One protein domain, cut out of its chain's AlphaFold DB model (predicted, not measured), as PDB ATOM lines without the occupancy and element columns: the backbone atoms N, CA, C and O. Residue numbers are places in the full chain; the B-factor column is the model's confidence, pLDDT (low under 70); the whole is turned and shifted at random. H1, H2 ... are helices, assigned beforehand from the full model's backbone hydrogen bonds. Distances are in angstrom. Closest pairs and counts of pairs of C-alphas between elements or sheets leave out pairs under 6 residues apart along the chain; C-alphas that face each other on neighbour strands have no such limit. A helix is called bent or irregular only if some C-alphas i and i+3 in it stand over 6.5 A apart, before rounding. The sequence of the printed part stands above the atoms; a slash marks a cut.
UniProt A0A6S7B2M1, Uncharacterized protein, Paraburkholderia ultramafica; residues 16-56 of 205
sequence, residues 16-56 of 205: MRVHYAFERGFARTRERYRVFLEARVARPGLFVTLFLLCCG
ATOM      1  N   MET A  16      40.159   1.587 -23.240       73.44
ATOM      2  CA  MET A  16      38.838   1.260 -22.689       73.44
ATOM      3  C   MET A  16      38.867   1.104 -21.164       73.44
ATOM      4  O   MET A  16      37.903   1.475 -20.499       73.44
ATOM      5  N   ARG A  17      39.967   0.623 -20.567       72.19
ATOM      6  CA  ARG A  17      40.084   0.560 -19.095       72.19
ATOM      7  C   ARG A  17      40.079   1.955 -18.468       72.19
ATOM      8  O   ARG A  17      39.454   2.126 -17.420       72.19
ATOM      9  N   VAL A  18      40.716   2.934 -19.115       79.19
ATOM     10  CA  VAL A  18      40.676   4.346 -18.700       79.19
ATOM     11  C   VAL A  18      39.265   4.917 -18.849       79.19
ATOM     12  O   VAL A  18      38.770   5.520 -17.900       79.19
ATOM     13  N   HIS A  19      38.574   4.648 -19.963       79.44
ATOM     14  CA  HIS A  19      37.189   5.092 -20.166       79.44
ATOM     15  C   HIS A  19      36.249   4.560 -19.075       79.44
ATOM     16  O   HIS A  19      35.590   5.335 -18.390       79.44
ATOM     17  N   TYR A  20      36.263   3.252 -18.800       78.81
ATOM     18  CA  TYR A  20      35.426   2.669 -17.745       78.81
ATOM     19  C   TYR A  20      35.833   3.103 -16.328       78.81
ATOM     20  O   TYR A  20      35.016   3.070 -15.405       78.81
ATOM     21  N   ALA A  21      37.097   3.468 -16.094       78.00
ATOM     22  CA  ALA A  21      37.523   4.059 -14.824       78.00
ATOM     23  C   ALA A  21      36.995   5.496 -14.671       78.00
ATOM     24  O   ALA A  21      36.462   5.830 -13.611       78.00
ATOM     25  N   PHE A  22      37.066   6.299 -15.736       83.06
ATOM     26  CA  PHE A  22      36.496   7.642 -15.791       83.06
ATOM     27  C   PHE A  22      34.980   7.612 -15.599       83.06
ATOM     28  O   PHE A  22      34.453   8.348 -14.778       83.06
ATOM     29  N   GLU A  23      34.281   6.695 -16.261       82.12
ATOM     30  CA  GLU A  23      32.823   6.579 -16.208       82.12
ATOM     31  C   GLU A  23      32.326   6.157 -14.819       82.12
ATOM     32  O   GLU A  23      31.361   6.714 -14.291       82.12
ATOM     33  N   ARG A  24      33.062   5.261 -14.146       81.12
ATOM     34  CA  ARG A  24      32.818   4.917 -12.735       81.12
ATOM     35  C   ARG A  24      33.135   6.073 -11.785       81.12
ATOM     36  O   ARG A  24      32.420   6.259 -10.802       81.12
ATOM     37  N   GLY A  25      34.188   6.843 -12.059       81.38
ATOM     38  CA  GLY A  25      34.526   8.053 -11.304       81.38
ATOM     39  C   GLY A  25      33.451   9.130 -11.451       81.38
ATOM     40  O   GLY A  25      32.940   9.635 -10.456       81.38
ATOM     41  N   PHE A  26      33.039   9.405 -12.685       82.62
ATOM     42  CA  PHE A  26      32.013  10.377 -13.035       82.62
ATOM     43  C   PHE A  26      30.654  10.007 -12.437       82.62
ATOM     44  O   PHE A  26      30.018  10.852 -11.809       82.62
ATOM     45  N   ALA A  27      30.240   8.739 -12.531       80.50
ATOM     46  CA  ALA A  27      29.005   8.267 -11.913       80.50
ATOM     47  C   ALA A  27      29.015   8.452 -10.384       80.50
ATOM     48  O   ALA A  27      28.019   8.895  -9.816       80.50
ATOM     49  N   ARG A  28      30.151   8.191  -9.716       80.69
ATOM     50  CA  ARG A  28      30.307   8.427  -8.269       80.69
ATOM     51  C   ARG A  28      30.277   9.911  -7.908       80.69
ATOM     52  O   ARG A  28      29.652  10.269  -6.915       80.69
ATOM     53  N   THR A  29      30.933  10.770  -8.685       81.56
ATOM     54  CA  THR A  29      30.912  12.225  -8.468       81.56
ATOM     55  C   THR A  29      29.509  12.786  -8.667       81.56
ATOM     56  O   THR A  29      29.042  13.563  -7.838       81.56
ATOM     57  N   ARG A  30      28.803  12.334  -9.710       82.38
ATOM     58  CA  ARG A  30      27.417  12.716  -9.991       82.38
ATOM     59  C   ARG A  30      26.483  12.329  -8.852       82.38
ATOM     60  O   ARG A  30      25.703  13.164  -8.411       82.38
ATOM     61  N   GLU A  31      26.586  11.101  -8.351       82.94
ATOM     62  CA  GLU A  31      25.709  10.635  -7.273       82.94
ATOM     63  C   GLU A  31      25.998  11.355  -5.950       82.94
ATOM     64  O   GLU A  31      25.080  11.778  -5.255       82.94
ATOM     65  N   ARG A  32      27.276  11.607  -5.637       80.94
ATOM     66  CA  ARG A  32      27.659  12.427  -4.475       80.94
ATOM     67  C   ARG A  32      27.139  13.856  -4.583       80.94
ATOM     68  O   ARG A  32      26.649  14.389  -3.595       80.94
ATOM     69  N   TYR A  33      27.229  14.464  -5.765       81.31
ATOM     70  CA  TYR A  33      26.700  15.802  -6.012       81.31
ATOM     71  C   TYR A  33      25.176  15.835  -5.880       81.31
ATOM     72  O   TYR A  33      24.645  16.736  -5.240       81.31
ATOM     73  N   ARG A  34      24.481  14.818  -6.406       80.31
ATOM     74  CA  ARG A  34      23.029  14.666  -6.272       80.31
ATOM     75  C   ARG A  34      22.605  14.564  -4.807       80.31
ATOM     76  O   ARG A  34      21.773  15.351  -4.379       80.31
ATOM     77  N   VAL A  35      23.222  13.672  -4.032       80.31
ATOM     78  CA  VAL A  35      22.927  13.504  -2.598       80.31
ATOM     79  C   VAL A  35      23.265  14.774  -1.809       80.31
ATOM     80  O   VAL A  35      22.518  15.168  -0.916       80.31
ATOM     81  N   PHE A  36      24.361  15.458  -2.153       77.88
ATOM     82  CA  PHE A  36      24.727  16.733  -1.538       77.88
ATOM     83  C   PHE A  36      23.707  17.840  -1.845       77.88
ATOM     84  O   PHE A  36      23.341  18.594  -0.942       77.88
ATOM     85  N   LEU A  37      23.210  17.918  -3.087       75.69
ATOM     86  CA  LEU A  37      22.151  18.856  -3.457       75.69
ATOM     87  C   LEU A  37      20.832  18.515  -2.776       75.69
ATOM     88  O   LEU A  37      20.233  19.403  -2.186       75.69
ATOM     89  N   GLU A  38      20.392  17.258  -2.812       74.44
ATOM     90  CA  GLU A  38      19.143  16.826  -2.175       74.44
ATOM     91  C   GLU A  38      19.171  17.118  -0.662       74.44
ATOM     92  O   GLU A  38      18.215  17.674  -0.123       74.44
ATOM     93  N   ALA A  39      20.304  16.883   0.013       69.31
ATOM     94  CA  ALA A  39      20.477  17.203   1.433       69.31
ATOM     95  C   ALA A  39      20.463  18.715   1.740       69.31
ATOM     96  O   ALA A  39      20.018  19.124   2.816       69.31
ATOM     97  N   ARG A  40      20.953  19.560   0.820       66.50
ATOM     98  CA  ARG A  40      20.967  21.027   0.979       66.50
ATOM     99  C   ARG A  40      19.646  21.681   0.562       66.50
ATOM    100  O   ARG A  40      19.233  22.636   1.211       66.50
ATOM    101  N   VAL A  41      18.954  21.136  -0.438       69.94
ATOM    102  CA  VAL A  41      17.618  21.567  -0.886       69.94
ATOM    103  C   VAL A  41      16.540  21.175   0.127       69.94
ATOM    104  O   VAL A  41      15.626  21.956   0.360       69.94
ATOM    105  N   ALA A  42      16.674  20.029   0.806       72.31
ATOM    106  CA  ALA A  42      15.754  19.622   1.873       72.31
ATOM    107  C   ALA A  42      15.805  20.532   3.120       72.31
ATOM    108  O   ALA A  42      14.896  20.501   3.948       72.31
ATOM    109  N   ARG A  43      16.862  21.344   3.280       74.31
ATOM    110  CA  ARG A  43      17.022  22.303   4.388       74.31
ATOM    111  C   ARG A  43      17.454  23.677   3.861       74.31
ATOM    112  O   ARG A  43      18.589  24.097   4.115       74.31
ATOM    113  N   PRO A  44      16.550  24.409   3.180       76.12
ATOM    114  CA  PRO A  44      16.879  25.684   2.546       76.12
ATOM    115  C   PRO A  44      17.391  26.723   3.555       76.12
ATOM    116  O   PRO A  44      18.295  27.488   3.233       76.12
ATOM    117  N   GLY A  45      16.905  26.683   4.805       81.44
ATOM    118  CA  GLY A  45      17.374  27.559   5.883       81.44
ATOM    119  C   GLY A  45      18.883  27.456   6.127       81.44
ATOM    120  O   GLY A  45      19.577  28.458   6.047       81.44
ATOM    121  N   LEU A  46      19.421  26.244   6.321       82.00
ATOM    122  CA  LEU A  46      20.859  26.037   6.566       82.00
ATOM    123  C   LEU A  46      21.739  26.483   5.392       82.00
ATOM    124  O   LEU A  46      22.862  26.938   5.605       82.00
ATOM    125  N   PHE A  47      21.261  26.318   4.155       81.19
ATOM    126  CA  PHE A  47      21.988  26.770   2.969       81.19
ATOM    127  C   PHE A  47      22.046  28.300   2.905       81.19
ATOM    128  O   PHE A  47      23.130  28.859   2.754       81.19
ATOM    129  N   VAL A  48      20.905  28.968   3.096       85.25
ATOM    130  CA  VAL A  48      20.819  30.435   3.094       85.25
ATOM    131  C   VAL A  48      21.651  31.033   4.228       85.25
ATOM    132  O   VAL A  48      22.409  31.968   3.984       85.25
ATOM    133  N   THR A  49      21.594  30.475   5.442       86.94
ATOM    134  CA  THR A  49      22.400  30.970   6.570       86.94
ATOM    135  C   THR A  49      23.897  30.830   6.301       86.94
ATOM    136  O   THR A  49      24.644  31.773   6.542       86.94
ATOM    137  N   LEU A  50      24.350  29.691   5.764       88.19
ATOM    138  CA  LEU A  50      25.763  29.483   5.428       88.19
ATOM    139  C   LEU A  50      26.229  30.421   4.306       88.19
ATOM    140  O   LEU A  50      27.327  30.967   4.382       88.19
ATOM    141  N   PHE A  51      25.395  30.622   3.283       86.81
ATOM    142  CA  PHE A  51      25.682  31.541   2.184       86.81
ATOM    143  C   PHE A  51      25.808  32.984   2.684       86.81
ATOM    144  O   PHE A  51      26.810  33.640   2.413       86.81
ATOM    145  N   LEU A  52      24.846  33.452   3.484       90.94
ATOM    146  CA  LEU A  52      24.890  34.784   4.089       90.94
ATOM    147  C   LEU A  52      26.079  34.949   5.039       90.94
ATOM    148  O   LEU A  52      26.698  36.007   5.043       90.94
ATOM    149  N   LEU A  53      26.442  33.910   5.793       93.88
ATOM    150  CA  LEU A  53      27.616  33.928   6.664       93.88
ATOM    151  C   LEU A  53      28.917  34.018   5.858       93.88
ATOM    152  O   LEU A  53      29.808  34.774   6.231       93.88
ATOM    153  N   CYS A  54      29.015  33.318   4.727       92.69
ATOM    154  CA  CYS A  54      30.157  33.423   3.819       92.69
ATOM    155  C   CYS A  54      30.252  34.818   3.178       92.69
ATOM    156  O   CYS A  54      31.335  35.399   3.126       92.69
ATOM    157  N   CYS A  55      29.125  35.382   2.737       91.88
ATOM    158  CA  CYS A  55      29.060  36.751   2.219       91.88
ATOM    159  C   CYS A  55      29.445  37.779   3.293       91.88
ATOM    160  O   CYS A  55      30.264  38.660   3.039       91.88
ATOM    161  N   GLY A  56      28.918  37.635   4.511       93.38
ATOM    162  CA  GLY A  56      29.254  38.485   5.652       93.38
ATOM    163  C   GLY A  56      30.730  38.389   6.034       93.38
ATOM    164  O   GLY A  56      31.377  39.415   6.215       93.38
TER     165      GLY A  56
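AT A GLANCE: This is residues 16 to 56 of the 205 residues of an uncharacterized protein of Paraburkholderia ultramafica (UniProt A0A6S7B2M1). One long straight helix, H1, makes most of the length, and a second helix about half as long, H2, turns off from its end, so that the two make an L with its corner at residues 42 and 43. The two helices meet near the corner, and the rest of both arms sticks out free, residues 16 to 38 of H1 and 49 to 56 of H2. The printed part has 41 residues with two named helices, H1 then H2, and no named strand; the class is all helix. The whole is extended, with a radius of gyration of the C-alphas of 15.5 A, and the C-alphas span 47 by 21 by 5 A.

IN THESE COORDINATES: H1 is the longest helix, residues 16 to 41, and measures 36.6 A from C-alpha 16 at (38.838, 1.260, -22.689) to C-alpha 41 at (17.618, 21.567, -0.886). H2 holds residues 44 to 56 and measures 18.1 A, ending with C-alpha 56 at (29.254, 38.485, 5.652). Neither helix is bent or irregular.

HOW THE PARTS SIT: H1 and H2 only just touch, with 3 pairs of C-alphas within 8 A, and they touch only at the corner by their link. H1 touches H2 with residues 40 to 41 alone, and H2 touches H1 with residues 46 to 47 alone. The closest C-alphas of the two helices are those of Arg 40 and Phe 47, 6.2 A apart. Their lines stand about perpendicular, at 85 degrees, and their centres are 25.6 A apart. In H1 and H2 every O i to N i+4 pair is within hydrogen-bond range.

THE WHOLE: The C-alphas of Met 16 and Gly 56, the first and last printed residues, are the two farthest apart, at 47.8 A. The printed part has no cut, and the link from H1 to H2, two residues, is tight. The mean pLDDT of the printed part is 80.8, and residues 39 to 41 are under 70.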